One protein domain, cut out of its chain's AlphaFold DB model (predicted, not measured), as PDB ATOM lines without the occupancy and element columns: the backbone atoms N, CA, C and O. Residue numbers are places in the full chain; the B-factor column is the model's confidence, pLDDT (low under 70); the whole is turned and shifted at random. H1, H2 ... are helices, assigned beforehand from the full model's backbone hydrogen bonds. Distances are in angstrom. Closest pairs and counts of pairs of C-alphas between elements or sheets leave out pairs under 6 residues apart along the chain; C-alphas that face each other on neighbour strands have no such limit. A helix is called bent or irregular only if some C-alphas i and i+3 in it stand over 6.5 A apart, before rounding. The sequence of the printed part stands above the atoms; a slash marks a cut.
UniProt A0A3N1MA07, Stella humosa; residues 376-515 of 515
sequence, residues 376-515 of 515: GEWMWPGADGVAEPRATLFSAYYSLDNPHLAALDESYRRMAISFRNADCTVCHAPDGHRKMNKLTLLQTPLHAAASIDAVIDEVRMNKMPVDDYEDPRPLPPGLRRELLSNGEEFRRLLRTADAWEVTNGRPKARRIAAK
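Overview. This is residues 376 to 515 of the 515 residues of a protein of Stella humosa (UniProt A0A3N1MA07). What shape do these atoms make? Two long helices, H1 and H4, lie side by side and run opposite ways, with the kinked helix H3 packed across H4 and the tiny H2 near H1. Long stretches with no named element, residues 428 to 444 and 461 to 476, join H2 to H3 and H3 to H4, and two more, residues 376 to 404 and 504 to 515, make the two ends of the printed part. How much is regular? The 140 printed residues hold four named helices, H1, H2, H3 and H4 in chain order, and no named strand; the class is all helix, with 64 residues, under half, in named elements. How large is it? It is compact, with a radius of gyration of the C-alphas of 15.7 A and spans of 47 by 42 by 27 A.

Along the chain. What precedes the first helix? Residues 376 to 404 have no named element, but residues 380 to 381 pair antiparallel with 387 to 388. Where are the helices? H1, residues 405 to 421, starts at C-alpha (17.399, 46.631, 19.289) and is 24.2 A long; H2 is residues 424 to 427. H3, residues 445 to 460, is 21.6 A long and irregular, C-alphas 450 and 453 being 7.6 A apart, with a 50 degrees kink near residue 452. H4, residues 477 to 503, measures 38.6 A and ends at C-alpha (2.250, 50.547, 18.425).

Arrangement. What touches H4? H1 touches it at a shallow tilt of 22 degrees, opposite ways, the closest C-alphas being those of Met 415 and Asn 486, 5.0 A. H3 touches it at a steep tilt of 53 degrees, opposite ways, closest at Ile 452 and Arg 491, C-alphas 6.3 A apart. What of H2? It is close to but not clearly touching H1, and apart from H3 and H4. Are the backbones helical? Every O i to N i+4 pair is within hydrogen-bond range in H1 and H4, and 10 of 12 in H3; H2 is too short for one.

Size, cuts and confidence. Which links are long? Those from H2 to H3 and H3 to H4; H1 to H2 is tight, and the printed part has no cut. Where is confidence low? The mean pLDDT of the printed part is 71.4, with 60 residues under 70, among them 376 to 393 and 507 to 515.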
ATOM      1  N   GLY A 376      32.789  31.808  32.635       58.22
ATOM      2  CA  GLY A 376      32.828  32.896  33.626       58.22
ATOM      3  C   GLY A 376      32.243  34.216  33.102       58.22
ATOM      4  O   GLY A 376      31.919  34.331  31.924       58.22
ATOM      5  N   GLU A 377      32.029  35.188  34.000       57.59
ATOM      6  CA  GLU A 377      31.603  36.582  33.717       57.59
ATOM      7  C   GLU A 377      30.414  36.783  32.749       57.59
ATOM      8  O   GLU A 377      30.272  37.838  32.130       57.59
ATOM      9  N   TRP A 378      29.519  35.797  32.625       60.50
ATOM     10  CA  TRP A 378      28.428  35.819  31.634       60.50
ATOM     11  C   TRP A 378      28.953  35.927  30.195       60.50
ATOM     12  O   TRP A 378      28.332  36.596  29.371       60.50
ATOM     13  N   MET A 379      30.074  35.259  29.896       59.84
ATOM     14  CA  MET A 379      30.709  35.189  28.577       59.84
ATOM     15  C   MET A 379      30.859  33.741  28.067       59.84
ATOM     16  O   MET A 379      30.949  32.788  28.848       59.84
ATOM     17  N   TRP A 380      30.879  33.573  26.740       61.97
ATOM     18  CA  TRP A 380      31.003  32.295  26.020       61.97
ATOM     19  C   TRP A 380      31.846  32.455  24.757       61.97
ATOM     20  O   TRP A 380      31.860  33.547  24.203       61.97
ATOM     21  N   PRO A 381      32.482  31.391  24.241       56.03
ATOM     22  CA  PRO A 381      33.226  31.492  22.994       56.03
ATOM     23  C   PRO A 381      32.255  31.665  21.813       56.03
ATOM     24  O   PRO A 381      31.316  30.878  21.641       56.03
ATOM     25  N   GLY A 382      32.469  32.714  21.024       55.50
ATOM     26  CA  GLY A 382      31.834  32.970  19.737       55.50
ATOM     27  C   GLY A 382      32.255  31.943  18.685       55.50
ATOM     28  O   GLY A 382      33.127  31.104  18.920       55.50
ATOM     29  N   ALA A 383      31.628  31.989  17.506       51.19
ATOM     30  CA  ALA A 383      31.990  31.105  16.389       51.19
ATOM     31  C   ALA A 383      33.443  31.313  15.905       51.19
ATOM     32  O   ALA A 383      34.014  30.438  15.261       51.19
ATOM     33  N   ASP A 384      34.028  32.455  16.252       63.34
ATOM     34  CA  ASP A 384      35.400  32.898  16.013       63.34
ATOM     35  C   ASP A 384      36.328  32.727  17.238       63.34
ATOM     36  O   ASP A 384      37.499  33.094  17.186       63.34
ATOM     37  N   GLY A 385      35.825  32.175  18.349       57.06
ATOM     38  CA  GLY A 385      36.577  31.993  19.594       57.06
ATOM     39  C   GLY A 385      36.655  33.227  20.500       57.06
ATOM     40  O   GLY A 385      37.224  33.127  21.589       57.06
ATOM     41  N   VAL A 386      36.063  34.366  20.116       53.25
ATOM     42  CA  VAL A 386      36.023  35.578  20.951       53.25
ATOM     43  C   VAL A 386      34.954  35.436  22.033       53.25
ATOM     44  O   VAL A 386      33.855  34.957  21.777       53.25
ATOM     45  N   ALA A 387      35.261  35.833  23.268       53.97
ATOM     46  CA  ALA A 387      34.314  35.751  24.375       53.97
ATOM     47  C   ALA A 387      33.166  36.771  24.205       53.97
ATOM     48  O   ALA A 387      33.363  37.978  24.330       53.97
ATOM     49  N   GLU A 388      31.953  36.287  23.950       50.75
ATOM     50  CA  GLU A 388      30.741  37.087  23.783       50.75
ATOM     51  C   GLU A 388      29.745  36.853  24.931       50.75
ATOM     52  O   GLU A 388      29.561  35.715  25.379       50.75
ATOM     53  N   PRO A 389      29.015  37.885  25.390       52.81
ATOM     54  CA  PRO A 389      27.913  37.686  26.316       52.81
ATOM     55  C   PRO A 389      26.711  37.047  25.607       52.81
ATOM     56  O   PRO A 389      26.148  37.626  24.680       52.81
ATOM     57  N   ARG A 390      26.289  35.862  26.072       57.06
ATOM     58  CA  ARG A 390      25.123  35.100  25.572       57.06
ATOM     59  C   ARG A 390      23.978  34.959  26.586       57.06
ATOM     60  O   ARG A 390      23.178  34.032  26.487       57.06
ATOM     61  N   ALA A 391      23.866  35.864  27.561       56.31
ATOM     62  CA  ALA A 391      22.581  36.056  28.246       56.31
ATOM     63  C   ALA A 391      21.529  36.525  27.220       56.31
ATOM     64  O   ALA A 391      21.925  37.107  26.210       56.31
ATOM     65  N   THR A 392      20.228  36.281  27.447       59.03
ATOM     66  CA  THR A 392      19.186  36.636  26.461       59.03
ATOM     67  C   THR A 392      19.369  38.032  25.915       59.03
ATOM     68  O   THR A 392      19.268  39.013  26.650       59.03
ATOM     69  N   LEU A 393      19.653  38.083  24.618       66.31
ATOM     70  CA  LEU A 393      19.780  39.316  23.865       66.31
ATOM     71  C   LEU A 393      18.420  40.007  23.816       66.31
ATOM     72  O   LEU A 393      17.379  39.345  23.884       66.31
ATOM     73  N   PHE A 394      18.397  41.325  23.628       74.50
ATOM     74  CA  PHE A 394      17.123  42.004  23.404       74.50
ATOM     75  C   PHE A 394      16.400  41.461  22.170       74.50
ATOM     76  O   PHE A 394      15.178  41.397  22.185       74.50
ATOM     77  N   SER A 395      17.118  40.939  21.175       67.81
ATOM     78  CA  SER A 395      16.553  40.214  20.025       67.81
ATOM     79  C   SER A 395      15.803  38.923  20.372       67.81
ATOM     80  O   SER A 395      14.947  38.482  19.613       67.81
ATOM     81  N   ALA A 396      16.080  38.328  21.528       68.06
ATOM     82  CA  ALA A 396      15.358  37.175  22.050       68.06
ATOM     83  C   ALA A 396      14.243  37.577  23.032       68.06
ATOM     84  O   ALA A 396      13.538  36.716  23.553       68.06
ATOM     85  N   TYR A 397      14.043  38.880  23.268       75.50
ATOM     86  CA  TYR A 397      12.952  39.428  24.075       75.50
ATOM     87  C   TYR A 397      11.954  40.237  23.248       75.50
ATOM     88  O   TYR A 397      10.748  39.977  23.301       75.50
ATOM     89  N   TYR A 398      12.458  41.159  22.450       79.88
ATOM     90  CA  TYR A 398      11.726  41.955  21.491       79.88
ATOM     91  C   TYR A 398      11.630  41.252  20.149       79.88
ATOM     92  O   TYR A 398      12.177  40.173  19.916       79.88
ATOM     93  N   SER A 399      10.881  41.891  19.279       79.31
ATOM     94  CA  SER A 399      10.659  41.465  17.921       79.31
ATOM     95  C   SER A 399      11.858  41.816  17.050       79.31
ATOM     96  O   SER A 399      12.377  42.922  17.150       79.31
ATOM     97  N   LEU A 400      12.301  40.902  16.185       80.50
ATOM     98  CA  LEU A 400      13.492  41.122  15.348       80.50
ATOM     99  C   LEU A 400      13.365  42.330  14.401       80.50
ATOM    100  O   LEU A 400      14.376  42.884  13.987       80.50
ATOM    101  N   ASP A 401      12.137  42.740  14.080       84.88
ATOM    102  CA  ASP A 401      11.801  43.923  13.284       84.88
ATOM    103  C   ASP A 401      11.804  45.238  14.083       84.88
ATOM    104  O   ASP A 401      11.604  46.306  13.508       84.88
ATOM    105  N   ASN A 402      12.061  45.190  15.391       88.75
ATOM    106  CA  ASN A 402      12.163  46.383  16.217       88.75
ATOM    107  C   ASN A 402      13.450  47.159  15.866       88.75
ATOM    108  O   ASN A 402      14.559  46.659  16.078       88.75
ATOM    109  N   PRO A 403      13.354  48.398  15.353       92.38
ATOM    110  CA  PRO A 403      14.519  49.137  14.871       92.38
ATOM    111  C   PRO A 403      15.431  49.615  16.011       92.38
ATOM    112  O   PRO A 403      16.532  50.102  15.763       92.38
ATOM    113  N   HIS A 404      14.993  49.495  17.267       91.75
ATOM    114  CA  HIS A 404      15.717  49.999  18.431       91.75
ATOM    115  C   HIS A 404      16.640  48.964  19.084       91.75
ATOM    116  O   HIS A 404      17.372  49.322  20.006       91.75
ATOM    117  N   LEU A 405      16.650  47.706  18.623       87.12
ATOM    118  CA  LEU A 405      17.399  46.631  19.289       87.12
ATOM    119  C   LEU A 405      18.901  46.852  19.313       87.12
ATOM    120  O   LEU A 405      19.503  46.707  20.371       87.12
ATOM    121  N   ALA A 406      19.496  47.257  18.190       85.56
ATOM    122  CA  ALA A 406      20.940  47.472  18.115       85.56
ATOM    123  C   ALA A 406      21.401  48.550  19.112       85.56
ATOM    124  O   ALA A 406      22.320  48.323  19.898       85.56
ATOM    125  N   ALA A 407      20.705  49.691  19.139       90.31
ATOM    126  CA  ALA A 407      20.997  50.778  20.071       90.31
ATOM    127  C   ALA A 407      20.758  50.365  21.533       90.31
ATOM    128  O   ALA A 407      21.523  50.734  22.424       90.31
ATOM    129  N   LEU A 408      19.704  49.586  21.793       88.69
ATOM    130  CA  LEU A 408      19.382  49.092  23.128       88.69
ATOM    131  C   LEU A 408      20.437  48.100  23.647       88.69
ATOM    132  O   LEU A 408      20.875  48.224  24.792       88.69
ATOM    133  N   ASP A 409      20.867  47.154  22.808       82.94
ATOM    134  CA  ASP A 409      21.938  46.201  23.117       82.94
ATOM    135  C   ASP A 409      23.259  46.935  23.391       82.94
ATOM    136  O   ASP A 409      23.942  46.630  24.374       82.94
ATOM    137  N   GLU A 410      23.619  47.927  22.570       84.19
ATOM    138  CA  GLU A 410      24.826  48.737  22.770       84.19
ATOM    139  C   GLU A 410      24.773  49.514  24.094       84.19
ATOM    140  O   GLU A 410      25.710  49.464  24.898       84.19
ATOM    141  N   SER A 411      23.652  50.189  24.358       88.50
ATOM    142  CA  SER A 411      23.455  50.971  25.579       88.50
ATOM    143  C   SER A 411      23.516  50.103  26.837       88.50
ATOM    144  O   SER A 411      24.209  50.450  27.798       88.50
ATOM    145  N   TYR A 412      22.874  48.931  26.818       85.88
ATOM    146  CA  TYR A 412      22.982  47.969  27.909       85.88
ATOM    147  C   TYR A 412      24.428  47.517  28.129       85.88
ATOM    148  O   TYR A 412      24.881  47.482  29.270       85.88
ATOM    149  N   ARG A 413      25.175  47.193  27.064       80.44
ATOM    150  CA  ARG A 413      26.577  46.756  27.180       80.44
ATOM    151  C   ARG A 413      27.439  47.836  27.823       80.44
ATOM    152  O   ARG A 413      28.199  47.529  28.741       80.44
ATOM    153  N   ARG A 414      27.269  49.091  27.403       82.19
ATOM    154  CA  ARG A 414      27.958  50.251  27.985       82.19
ATOM    155  C   ARG A 414      27.644  50.402  29.475       82.19
ATOM    156  O   ARG A 414      28.560  50.486  30.292       82.19
ATOM    157  N   MET A 415      26.363  50.349  29.843       84.00
ATOM    158  CA  MET A 415      25.920  50.401  31.239       84.00
ATOM    159  C   MET A 415      26.456  49.221  32.063       84.00
ATOM    160  O   MET A 415      26.957  49.411  33.168       84.00
ATOM    161  N   ALA A 416      26.395  48.001  31.536       77.31
ATOM    162  CA  ALA A 416      26.838  46.804  32.239       77.31
ATOM    163  C   ALA A 416      28.357  46.790  32.476       77.31
ATOM    164  O   ALA A 416      28.800  46.250  33.488       77.31
ATOM    165  N   ILE A 417      29.154  47.350  31.558       75.38
ATOM    166  CA  ILE A 417      30.603  47.541  31.741       75.38
ATOM    167  C   ILE A 417      30.862  48.605  32.809       75.38
ATOM    168  O   ILE A 417      31.636  48.366  33.729       75.38
ATOM    169  N   SER A 418      30.161  49.736  32.736       76.44
ATOM    170  CA  SER A 418      30.226  50.804  33.737       76.44
ATOM    171  C   SER A 418      29.954  50.287  35.157       76.44
ATOM    172  O   SER A 418      30.731  50.524  36.077       76.44
ATOM    173  N   PHE A 419      28.910  49.471  35.332       73.94
ATOM    174  CA  PHE A 419      28.559  48.908  36.641       73.94
ATOM    175  C   PHE A 419      29.605  47.895  37.130       73.94
ATOM    176  O   PHE A 419      29.818  47.768  38.334       73.94
ATOM    177  N   ARG A 420      30.259  47.172  36.212       72.69
ATOM    178  CA  ARG A 420      31.360  46.254  36.533       72.69
ATOM    179  C   ARG A 420      32.611  47.001  36.976       72.69
ATOM    180  O   ARG A 420      33.150  46.677  38.024       72.69
ATOM    181  N   ASN A 421      33.015  48.029  36.236       71.75
ATOM    182  CA  ASN A 421      34.171  48.867  36.575       71.75
ATOM    183  C   ASN A 421      33.985  49.617  37.903       71.75
ATOM    184  O   ASN A 421      34.959  50.003  38.540       71.75
ATOM    185  N   ALA A 422      32.734  49.826  38.310       72.12
ATOM    186  CA  ALA A 422      32.357  50.437  39.576       72.12
ATOM    187  C   ALA A 422      32.245  49.453  40.758       72.12
ATOM    188  O   ALA A 422      31.720  49.833  41.807       72.12
ATOM    189  N   ASP A 423      32.659  48.193  40.590       69.75
ATOM    190  CA  ASP A 423      32.562  47.130  41.599       69.75
ATOM    191  C   ASP A 423      31.133  46.847  42.103       69.75
ATOM    192  O   ASP A 423      30.939  46.174  43.119       69.75
ATOM    193  N   CYS A 424      30.087  47.277  41.382       69.00
ATOM    194  CA  CYS A 424      28.704  46.997  41.780       69.00
ATOM    195  C   CYS A 424      28.440  45.481  41.847       69.00
ATOM    196  O   CYS A 424      27.604  45.022  42.622       69.00
ATOM    197  N   THR A 425      29.169  44.676  41.073       65.56
ATOM    198  CA  THR A 425      29.047  43.211  41.049       65.56
ATOM    199  C   THR A 425      29.573  42.536  42.316       65.56
ATOM    200  O   THR A 425      29.153  41.425  42.620       65.56
ATOM    201  N   VAL A 426      30.398  43.215  43.119       63.03
ATOM    202  CA  VAL A 426      30.887  42.691  44.404       63.03
ATOM    203  C   VAL A 426      29.728  42.447  45.382       63.03
ATOM    204  O   VAL A 426      29.764  41.487  46.160       63.03
ATOM    205  N   CYS A 427      28.683  43.281  45.312       58.03
ATOM    206  CA  CYS A 427      27.442  43.143  46.085       58.03
ATOM    207  C   CYS A 427      26.277  42.588  45.247       58.03
ATOM    208  O   CYS A 427      25.452  41.843  45.774       58.03
ATOM    209  N   HIS A 428      26.212  42.921  43.953       65.06
ATOM    210  CA  HIS A 428      25.090  42.613  43.056       65.06
ATOM    211  C   HIS A 428      25.404  41.471  42.069       65.06
ATOM    212  O   HIS A 428      25.137  41.567  40.865       65.06
ATOM    213  N   ALA A 429      26.000  40.391  42.577       62.03
ATOM    214  CA  ALA A 429      26.210  39.134  41.860       62.03
ATOM    215  C   ALA A 429      25.765  37.931  42.718       62.03
ATOM    216  O   ALA A 429      25.880  37.987  43.948       62.03
ATOM    217  N   PRO A 430      25.284  36.829  42.104       55.78
ATOM    218  CA  PRO A 430      24.888  35.621  42.837       55.78
ATOM    219  C   PRO A 430      25.990  35.046  43.745       55.78
ATOM    220  O   PRO A 430      25.695  34.442  44.776       55.78
ATOM    221  N   ASP A 431      27.244  35.217  43.341       56.94
ATOM    222  CA  ASP A 431      28.470  34.688  43.939       56.94
ATOM    223  C   ASP A 431      29.282  35.735  44.723       56.94
ATOM    224  O   ASP A 431      30.337  35.411  45.265       56.94
ATOM    225  N   GLY A 432      28.782  36.969  44.847       57.00
ATOM    226  CA  GLY A 432      29.439  38.036  45.604       57.00
ATOM    227  C   GLY A 432      29.570  37.739  47.107       57.00
ATOM    228  O   GLY A 432      28.844  36.918  47.675       57.00
ATOM    229  N   HIS A 433      30.472  38.460  47.784       57.12
ATOM    230  CA  HIS A 433      30.843  38.229  49.191       57.12
ATOM    231  C   HIS A 433      29.655  38.233  50.174       57.12
ATOM    232  O   HIS A 433      29.658  37.486  51.153       57.12
ATOM    233  N   ARG A 434      28.616  39.034  49.899       53.84
ATOM    234  CA  ARG A 434      27.388  39.118  50.707       53.84
ATOM    235  C   ARG A 434      26.276  38.148  50.293       53.84
ATOM    236  O   ARG A 434      25.294  38.065  51.014       53.84
ATOM    237  N   LYS A 435      26.421  37.388  49.195       53.81
ATOM    238  CA  LYS A 435      25.431  36.421  48.664       53.81
ATOM    239  C   LYS A 435      23.976  36.942  48.697       53.81
ATOM    240  O   LYS A 435      23.243  36.586  49.615       53.81
ATOM    241  N   MET A 436      23.529  37.684  47.677       54.56
ATOM    242  CA  MET A 436      22.191  38.321  47.601       54.56
ATOM    243  C   MET A 436      21.010  37.431  48.065       54.56
ATOM    244  O   MET A 436      20.914  36.263  47.665       54.56
ATOM    245  N   ASN A 437      20.083  37.982  48.866       47.72
ATOM    246  CA  ASN A 437      18.869  37.272  49.309       47.72
ATOM    247  C   ASN A 437      17.797  37.188  48.204       47.72
ATOM    248  O   ASN A 437      17.084  36.189  48.137       47.72
ATOM    249  N   LYS A 438      17.693  38.177  47.311       54.09
ATOM    250  CA  LYS A 438      16.815  38.202  46.134       54.09
ATOM    251  C   LYS A 438      17.623  38.700  44.944       54.09
ATOM    252  O   LYS A 438      18.265  39.739  44.954       54.09
ATOM    253  N   LEU A 439      17.646  37.905  43.887       53.53
ATOM    254  CA  LEU A 439      18.619  38.086  42.819       53.53
ATOM    255  C   LEU A 439      18.235  39.231  41.857       53.53
ATOM    256  O   LEU A 439      17.655  38.987  40.803       53.53
ATOM    257  N   THR A 440      18.569  40.479  42.182       57.22
ATOM    258  CA  THR A 440      18.458  41.609  41.242       57.22
ATOM    259  C   THR A 440      19.677  41.638  40.319       57.22
ATOM    260  O   THR A 440      20.729  42.174  40.662       57.22
ATOM    261  N   LEU A 441      19.566  41.015  39.143       60.31
ATOM    262  CA  LEU A 441      20.690  40.881  38.211       60.31
ATOM    263  C   LEU A 441      20.769  42.040  37.221       60.31
ATOM    264  O   LEU A 441      20.210  41.987  36.135       60.31
ATOM    265  N   LEU A 442      21.586  43.043  37.505       67.56
ATOM    266  CA  LEU A 442      21.895  44.078  36.506       67.56
ATOM    267  C   LEU A 442      22.845  43.574  35.399       67.56
ATOM    268  O   LEU A 442      23.117  44.283  34.438       67.56
ATOM    269  N   GLN A 443      23.331  42.336  35.529       64.81
ATOM    270  CA  GLN A 443      24.345  41.722  34.666       64.81
ATOM    271  C   GLN A 443      23.773  40.932  33.483       64.81
ATOM    272  O   GLN A 443      24.532  40.380  32.688       64.81
ATOM    273  N   THR A 444      22.446  40.863  33.346       73.06
ATOM    274  CA  THR A 444      21.816  40.301  32.141       73.06
ATOM    275  C   THR A 444      20.845  41.323  31.549       73.06
ATOM    276  O   THR A 444      20.169  41.998  32.332       73.06
ATOM    277  N   PRO A 445      20.732  41.432  30.207       77.06
ATOM    278  CA  PRO A 445      19.958  42.489  29.548       77.06
ATOM    279  C   PRO A 445      18.541  42.642  30.103       77.06
ATOM    280  O   PRO A 445      18.061  43.744  30.361       77.06
ATOM    281  N   LEU A 446      17.887  41.514  30.364       75.81
ATOM    282  CA  LEU A 446      16.472  41.489  30.706       75.81
ATOM    283  C   LEU A 446      16.177  41.681  32.188       75.81
ATOM    284  O   LEU A 446      15.182  42.307  32.541       75.81
ATOM    285  N   HIS A 447      17.051  41.199  33.067       76.12
ATOM    286  CA  HIS A 447      16.945  41.545  34.482       76.12
ATOM    287  C   HIS A 447      17.340  43.013  34.706       76.12
ATOM    288  O   HIS A 447      16.711  43.702  35.504       76.12
ATOM    289  N   ALA A 448      18.299  43.538  33.936       79.69
ATOM    290  CA  ALA A 448      18.588  44.965  33.920       79.69
ATOM    291  C   ALA A 448      17.372  45.777  33.449       79.69
ATOM    292  O   ALA A 448      16.988  46.737  34.114       79.69
ATOM    293  N   ALA A 449      16.705  45.352  32.373       80.75
ATOM    294  CA  ALA A 449      15.456  45.959  31.916       80.75
ATOM    295  C   ALA A 449      14.343  45.934  32.985       80.75
ATOM    296  O   ALA A 449      13.550  46.873  33.079       80.75
ATOM    297  N   ALA A 450      14.305  44.894  33.824       74.50
ATOM    298  CA  ALA A 450      13.356  44.765  34.929       74.50
ATOM    299  C   ALA A 450      13.523  45.842  36.000       74.50
ATOM    300  O   ALA A 450      12.531  46.349  36.526       74.50
ATOM    301  N   SER A 451      14.777  46.137  36.337       75.88
ATOM    302  CA  SER A 451      15.147  46.845  37.564       75.88
ATOM    303  C   SER A 451      15.633  48.270  37.323       75.88
ATOM    304  O   SER A 451      15.715  49.042  38.275       75.88
ATOM    305  N   ILE A 452      15.928  48.643  36.072       82.00
ATOM    306  CA  ILE A 452      16.546  49.935  35.754       82.00
ATOM    307  C   ILE A 452      15.722  51.137  36.224       82.00
ATOM    308  O   ILE A 452      16.295  52.123  36.677       82.00
ATOM    309  N   ASP A 453      14.389  51.071  36.158       80.44
ATOM    310  CA  ASP A 453      13.541  52.178  36.613       80.44
ATOM    311  C   ASP A 453      13.758  52.459  38.110       80.44
ATOM    312  O   ASP A 453      14.072  53.591  38.474       80.44
ATOM    313  N   ALA A 454      13.684  51.418  38.947       75.94
ATOM    314  CA  ALA A 454      13.882  51.529  40.392       75.94
ATOM    315  C   ALA A 454      15.307  51.986  40.742       75.94
ATOM    316  O   ALA A 454      15.484  52.919  41.522       75.94
ATOM    317  N   VAL A 455      16.318  51.387  40.101       78.00
ATOM    318  CA  VAL A 455      17.731  51.743  40.310       78.00
ATOM    319  C   VAL A 455      17.970  53.226  40.040       78.00
ATOM    320  O   VAL A 455      18.587  53.915  40.850       78.00
ATOM    321  N   ILE A 456      17.466  53.746  38.919       84.25
ATOM    322  CA  ILE A 456      17.705  55.141  38.543       84.25
ATOM    323  C   ILE A 456      16.928  56.114  39.428       84.25
ATOM    324  O   ILE A 456      17.447  57.184  39.754       84.25
ATOM    325  N   ASP A 457      15.717  55.760  39.850       82.69
ATOM    326  CA  ASP A 457      14.935  56.609  40.745       82.69
ATOM    327  C   ASP A 457      15.589  56.728  42.138       82.69
ATOM    328  O   ASP A 457      15.631  57.826  42.695       82.69
ATOM    329  N   GLU A 458      16.211  55.664  42.660       78.19
ATOM    330  CA  GLU A 458      16.987  55.718  43.911       78.19
ATOM    331  C   GLU A 458      18.285  56.528  43.769       78.19
ATOM    332  O   GLU A 458      18.571  57.412  44.586       78.19
ATOM    333  N   VAL A 459      19.031  56.318  42.680       82.69
ATOM    334  CA  VAL A 459      20.261  57.072  42.373       82.69
ATOM    335  C   VAL A 459      19.982  58.579  42.240       82.69
ATOM    336  O   VAL A 459      20.786  59.417  42.676       82.69
ATOM    337  N   ARG A 460      18.819  58.966  41.692       85.06
ATOM    338  CA  ARG A 460      18.370  60.371  41.626       85.06
ATOM    339  C   ARG A 460      18.209  60.993  43.006       85.06
ATOM    340  O   ARG A 460      18.619  62.138  43.195       85.06
ATOM    341  N   MET A 461      17.701  60.223  43.964       82.62
ATOM    342  CA  MET A 461      17.557  60.624  45.367       82.62
ATOM    343  C   MET A 461      18.880  60.598  46.147       82.62
ATOM    344  O   MET A 461      18.869  60.747  47.366       82.62
ATOM    345  N   ASN A 462      20.020  60.429  45.462       80.50
ATOM    346  CA  ASN A 462      21.349  60.312  46.063       80.50
ATOM    347  C   ASN A 462      21.462  59.119  47.031       80.50
ATOM    348  O   ASN A 462      22.218  59.169  48.002       80.50
ATOM    349  N   LYS A 463      20.699  58.052  46.766       72.25
ATOM    350  CA  LYS A 463      20.734  56.796  47.516       72.25
ATOM    351  C   LYS A 463      21.450  55.730  46.694       72.25
ATOM    352  O   LYS A 463      21.325  55.699  45.470       72.25
ATOM    353  N   MET A 464      22.208  54.867  47.366       71.56
ATOM    354  CA  MET A 464      22.640  53.609  46.762       71.56
ATOM    355  C   MET A 464      21.402  52.725  46.565       71.56
ATOM    356  O   MET A 464      20.624  52.633  47.518       71.56
ATOM    357  N   PRO A 465      21.227  52.086  45.391       67.38
ATOM    358  CA  PRO A 465      20.201  51.075  45.190       67.38
ATOM    359  C   PRO A 465      20.207  50.055  46.329       67.38
ATOM    360  O   PRO A 465      21.230  49.409  46.565       67.38
ATOM    361  N   VAL A 466      19.102  49.958  47.063       55.72
ATOM    362  CA  VAL A 466      19.029  49.143  48.279       55.72
ATOM    363  C   VAL A 466      19.162  47.656  47.916       55.72
ATOM    364  O   VAL A 466      18.442  47.150  47.052       55.72
ATOM    365  N   ASP A 467      20.106  46.950  48.546       52.81
ATOM    366  CA  ASP A 467      20.169  45.487  48.484       52.81
ATOM    367  C   ASP A 467      19.153  44.867  49.459       52.81
ATOM    368  O   ASP A 467      18.550  45.545  50.290       52.81
ATOM    369  N   ASP A 468      18.931  43.557  49.389       49.53
ATOM    370  CA  ASP A 468      17.954  42.883  50.258       49.53
ATOM    371  C   ASP A 468      18.302  42.881  51.757       49.53
ATOM    372  O   ASP A 468      17.589  42.250  52.542       49.53
ATOM    373  N   TYR A 469      19.413  43.507  52.144       50.47
ATOM    374  CA  TYR A 469      19.836  43.673  53.529       50.47
ATOM    375  C   TYR A 469      19.546  45.076  54.065       50.47
ATOM    376  O   TYR A 469      19.860  45.338  55.225       50.47
ATOM    377  N   GLU A 470      18.934  45.948  53.256       53.50
ATOM    378  CA  GLU A 470      18.563  47.311  53.644       53.50
ATOM    379  C   GLU A 470      19.748  48.107  54.226       53.50
ATOM    380  O   GLU A 470      19.554  48.936  55.108       53.50
ATOM    381  N   ASP A 471      20.979  47.861  53.748       52.25
ATOM    382  CA  ASP A 471      22.202  48.522  54.236       52.25
ATOM    383  C   ASP A 471      22.461  49.828  53.455       52.25
ATOM    384  O   ASP A 471      22.943  49.788  52.313       52.25
ATOM    385  N   PRO A 472      22.143  51.016  54.010       53.81
ATOM    386  CA  PRO A 472      22.304  52.267  53.292       53.81
ATOM    387  C   PRO A 472      23.788  52.633  53.184       53.81
ATOM    388  O   PRO A 472      24.417  53.104  54.132       53.81
ATOM    389  N   ARG A 473      24.348  52.489  51.981       62.59
ATOM    390  CA  ARG A 473      25.702  52.958  51.654       62.59
ATOM    391  C   ARG A 473      25.634  54.339  50.987       62.59
ATOM    392  O   ARG A 473      24.739  54.579  50.173       62.59
ATOM    393  N   PRO A 474      26.567  55.263  51.280       66.94
ATOM    394  CA  PRO A 474      26.663  56.511  50.534       66.94
ATOM    395  C   PRO A 474      27.055  56.217  49.082       66.94
ATOM    396  O   PRO A 474      27.952  55.413  48.827       66.94
ATOM    397  N   LEU A 475      26.392  56.875  48.129       73.94
ATOM    398  CA  LEU A 475      26.697  56.740  46.707       73.94
ATOM    399  C   LEU A 475      27.836  57.706  46.318       73.94
ATOM    400  O   LEU A 475      27.633  58.922  46.394       73.94
ATOM    401  N   PRO A 476      29.022  57.220  45.892       77.81
ATOM    402  CA  PRO A 476      30.124  58.094  45.497       77.81
ATOM    403  C   PRO A 476      29.722  59.032  44.341       77.81
ATOM    404  O   PRO A 476      29.091  58.576  43.384       77.81
ATOM    405  N   PRO A 477      30.115  60.322  44.351       78.12
ATOM    406  CA  PRO A 477      29.697  61.276  43.319       78.12
ATOM    407  C   PRO A 477      30.112  60.899  41.890       78.12
ATOM    408  O   PRO A 477      29.375  61.180  40.947       78.12
ATOM    409  N   GLY A 478      31.283  60.268  41.723       79.75
ATOM    410  CA  GLY A 478      31.748  59.755  40.428       79.75
ATOM    411  C   GLY A 478      30.834  58.657  39.892       79.75
ATOM    412  O   GLY A 478      30.312  58.785  38.788       79.75
ATOM    413  N   LEU A 479      30.546  57.662  40.737       77.56
ATOM    414  CA  LEU A 479      29.638  56.566  40.422       77.56
ATOM    415  C   LEU A 479      28.233  57.076  40.090       77.56
ATOM    416  O   LEU A 479      27.662  56.701  39.074       77.56
ATOM    417  N   ARG A 480      27.691  58.002  40.888       84.44
ATOM    418  CA  ARG A 480      26.367  58.592  40.637       84.44
ATOM    419  C   ARG A 480      26.246  59.183  39.233       84.44
ATOM    420  O   ARG A 480      25.241  58.950  38.568       84.44
ATOM    421  N   ARG A 481      27.246  59.951  38.782       86.25
ATOM    422  CA  ARG A 481      27.233  60.543  37.434       86.25
ATOM    423  C   ARG A 481      27.221  59.469  36.351       86.25
ATOM    424  O   ARG A 481      26.463  59.588  35.395       86.25
ATOM    425  N   GLU A 482      28.027  58.430  36.523       82.56
ATOM    426  CA  GLU A 482      28.150  57.339  35.558       82.56
ATOM    427  C   GLU A 482      26.868  56.495  35.465       82.56
ATOM    428  O   GLU A 482      26.365  56.250  34.365       82.56
ATOM    429  N   LEU A 483      26.278  56.144  36.619       80.75
ATOM    430  CA  LEU A 483      25.001  55.427  36.710       80.75
ATOM    431  C   LEU A 483      23.861  56.220  36.066       80.75
ATOM    432  O   LEU A 483      23.053  55.646  35.339       80.75
ATOM    433  N   LEU A 484      23.796  57.534  36.310       87.38
ATOM    434  CA  LEU A 484      22.781  58.389  35.695       87.38
ATOM    435  C   LEU A 484      22.987  58.500  34.185       87.38
ATOM    436  O   LEU A 484      22.029  58.325  33.446       87.38
ATOM    437  N   SER A 485      24.215  58.724  33.713       88.94
ATOM    438  CA  SER A 485      24.491  58.861  32.278       88.94
ATOM    439  C   SER A 485      24.116  57.597  31.501       88.94
ATOM    440  O   SER A 485      23.267  57.636  30.609       88.94
ATOM    441  N   ASN A 486      24.716  56.459  31.859       87.94
ATOM    442  CA  ASN A 486      24.520  55.211  31.122       87.94
ATOM    443  C   ASN A 486      23.142  54.593  31.397       87.94
ATOM    444  O   ASN A 486      22.487  54.078  30.491       87.94
ATOM    445  N   GLY A 487      22.678  54.658  32.646       88.12
ATOM    446  CA  GLY A 487      21.413  54.059  33.042       88.12
ATOM    447  C   GLY A 487      20.185  54.840  32.576       88.12
ATOM    448  O   GLY A 487      19.175  54.220  32.242       88.12
ATOM    449  N   GLU A 488      20.238  56.176  32.478       90.38
ATOM    450  CA  GLU A 488      19.134  56.946  31.887       90.38
ATOM    451  C   GLU A 488      19.037  56.754  30.374       90.38
ATOM    452  O   GLU A 488      17.923  56.652  29.855       90.38
ATOM    453  N   GLU A 489      20.173  56.662  29.678       91.62
ATOM    454  CA  GLU A 489      20.204  56.322  28.255       91.62
ATOM    455  C   GLU A 489      19.573  54.947  28.006       91.62
ATOM    456  O   GLU A 489      18.637  54.840  27.207       91.62
ATOM    457  N   PHE A 490      20.004  53.928  28.759       91.19
ATOM    458  CA  PHE A 490      19.443  52.582  28.672       91.19
ATOM    459  C   PHE A 490      17.943  52.575  28.990       91.19
ATOM    460  O   PHE A 490      17.138  52.061  28.213       91.19
ATOM    461  N   ARG A 491      17.532  53.228  30.087       90.50
ATOM    462  CA  ARG A 491      16.120  53.355  30.477       90.50
ATOM    463  C   ARG A 491      15.273  54.006  29.384       90.50
ATOM    464  O   ARG A 491      14.140  53.573  29.166       90.50
ATOM    465  N   ARG A 492      15.792  55.044  28.719       92.25
ATOM    466  CA  ARG A 492      15.114  55.750  27.623       92.25
ATOM    467  C   ARG A 492      14.951  54.845  26.406       92.25
ATOM    468  O   ARG A 492      13.825  54.677  25.951       92.25
ATOM    469  N   LEU A 493      16.036  54.236  25.925       92.44
ATOM    470  CA  LEU A 493      16.004  53.333  24.767       92.44
ATOM    471  C   LEU A 493      15.080  52.139  25.004       92.44
ATOM    472  O   LEU A 493      14.318  51.771  24.116       92.44
ATOM    473  N   LEU A 494      15.078  51.598  26.225       89.56
ATOM    474  CA  LEU A 494      14.178  50.519  26.610       89.56
ATOM    475  C   LEU A 494      12.710  50.955  26.490       89.56
ATOM    476  O   LEU A 494      11.891  50.218  25.958       89.56
ATOM    477  N   ARG A 495      12.368  52.179  26.929       89.44
ATOM    478  CA  ARG A 495      11.000  52.722  26.787       89.44
ATOM    479  C   ARG A 495      10.622  52.949  25.326       89.44
ATOM    480  O   ARG A 495       9.469  52.739  24.968       89.44
ATOM    481  N   THR A 496      11.571  53.371  24.492       90.88
ATOM    482  CA  THR A 496      11.354  53.536  23.050       90.88
ATOM    483  C   THR A 496      11.097  52.191  22.369       90.88
ATOM    484  O   THR A 496      10.131  52.071  21.619       90.88
ATOM    485  N   ALA A 497      11.898  51.167  22.680       89.38
ATOM    486  CA  ALA A 497      11.694  49.812  22.178       89.38
ATOM    487  C   ALA A 497      10.332  49.248  22.616       89.38
ATOM    488  O   ALA A 497       9.606  48.719  21.777       89.38
ATOM    489  N   ASP A 498       9.955  49.429  23.889       86.06
ATOM    490  CA  ASP A 498       8.645  49.029  24.427       86.06
ATOM    491  C   ASP A 498       7.488  49.712  23.681       86.06
ATOM    492  O   ASP A 498       6.536  49.054  23.261       86.06
ATOM    493  N   ALA A 499       7.569  51.033  23.494       87.50
ATOM    494  CA  ALA A 499       6.530  51.806  22.821       87.50
ATOM    495  C   ALA A 499       6.340  51.361  21.363       87.50
ATOM    496  O   ALA A 499       5.204  51.222  20.911       87.50
ATOM    497  N   TRP A 500       7.439  51.088  20.653       89.31
ATOM    498  CA  TRP A 500       7.391  50.604  19.277       89.31
ATOM    499  C   TRP A 500       6.633  49.272  19.169       89.31
ATOM    500  O   TRP A 500       5.744  49.139  18.328       89.31
ATOM    501  N   GLU A 501       6.895  48.311  20.061       84.00
ATOM    502  CA  GLU A 501       6.169  47.031  20.085       84.00
ATOM    503  C   GLU A 501       4.661  47.229  20.278       84.00
ATOM    504  O   GLU A 501       3.854  46.654  19.544       84.00
ATOM    505  N   VAL A 502       4.284  48.084  21.237       82.38
ATOM    506  CA  VAL A 502       2.879  48.383  21.542       82.38
ATOM    507  C   VAL A 502       2.179  48.989  20.330       82.38
ATOM    508  O   VAL A 502       1.088  48.545  19.970       82.38
ATOM    509  N   THR A 503       2.812  49.949  19.648       86.00
ATOM    510  CA  THR A 503       2.250  50.547  18.425       86.00
ATOM    511  C   THR A 503       2.107  49.553  17.270       86.00
ATOM    512  O   THR A 503       1.263  49.751  16.404       86.00
ATOM    513  N   ASN A 504       2.861  48.450  17.293       83.38
ATOM    514  CA  ASN A 504       2.802  47.375  16.301       83.38
ATOM    515  C   ASN A 504       1.938  46.184  16.764       83.38
ATOM    516  O   ASN A 504       2.133  45.052  16.319       83.38
ATOM    517  N   GLY A 505       0.980  46.429  17.666       75.06
ATOM    518  CA  GLY A 505      -0.024  45.444  18.078       75.06
ATOM    519  C   GLY A 505       0.515  44.328  18.970       75.06
ATOM    520  O   GLY A 505      -0.129  43.287  19.103       75.06
ATOM    521  N   ARG A 506       1.692  44.511  19.581       72.44
ATOM    522  CA  ARG A 506       2.307  43.509  20.453       72.44
ATOM    523  C   ARG A 506       2.145  43.943  21.914       72.44
ATOM    524  O   ARG A 506       2.637  45.004  22.300       72.44
ATOM    525  N   PRO A 507       1.463  43.151  22.758       63.59
ATOM    526  CA  PRO A 507       1.329  43.457  24.178       63.59
ATOM    527  C   PRO A 507       2.683  43.225  24.857       63.59
ATOM    528  O   PRO A 507       2.991  42.107  25.257       63.59
ATOM    529  N   LYS A 508       3.545  44.245  24.939       63.84
ATOM    530  CA  LYS A 508       4.926  44.054  25.412       63.84
ATOM    531  C   LYS A 508       5.336  44.906  26.617       63.84
ATOM    532  O   LYS A 508       4.978  46.070  26.772       63.84
ATOM    533  N   ALA A 509       6.126  44.213  27.444       54.19
ATOM    534  CA  ALA A 509       7.234  44.593  28.323       54.19
ATOM    535  C   ALA A 509       7.116  45.669  29.404       54.19
ATOM    536  O   ALA A 509       7.825  45.577  30.392       54.19
ATOM    537  N   ARG A 510       6.277  46.687  29.299       56.78
ATOM    538  CA  ARG A 510       5.972  47.575  30.430       56.78
ATOM    539  C   ARG A 510       4.618  48.174  30.136       56.78
ATOM    540  O   ARG A 510       4.506  49.023  29.256       56.78
ATOM    541  N   ARG A 511       3.594  47.819  30.917       53.28
ATOM    542  CA  ARG A 511       2.525  48.795  31.116       53.28
ATOM    543  C   ARG A 511       3.188  49.932  31.869       53.28
ATOM    544  O   ARG A 511       3.490  49.802  33.052       53.28
ATOM    545  N   ILE A 512       3.548  50.988  31.145       43.31
ATOM    546  CA  ILE A 512       3.967  52.242  31.754       43.31
ATOM    547  C   ILE A 512       2.826  52.577  32.705       43.31
ATOM    548  O   ILE A 512       1.717  52.832  32.241       43.31
ATOM    549  N   ALA A 513       3.059  52.464  34.014       36.44
ATOM    550  CA  ALA A 513       2.084  52.919  34.986       36.44
ATOM    551  C   ALA A 513       1.778  54.368  34.605       36.44
ATOM    552  O   ALA A 513       2.686  55.207  34.608       36.44
ATOM    553  N   ALA A 514       0.546  54.630  34.164       28.88
ATOM    554  CA  ALA A 514       0.072  55.994  34.046       28.88
ATOM    555  C   ALA A 514       0.226  56.578  35.452       28.88
ATOM    556  O   ALA A 514      -0.321  56.019  36.405       28.88
ATOM    557  N   LYS A 515       1.108  57.570  35.586       28.50
ATOM    558  CA  LYS A 515       1.292  58.283  36.847       28.50
ATOM    559  C   LYS A 515      -0.012  58.923  37.286       28.50
ATOM    560  O   LYS A 515      -0.721  59.434  36.390       28.50
TER     561      LYS A 515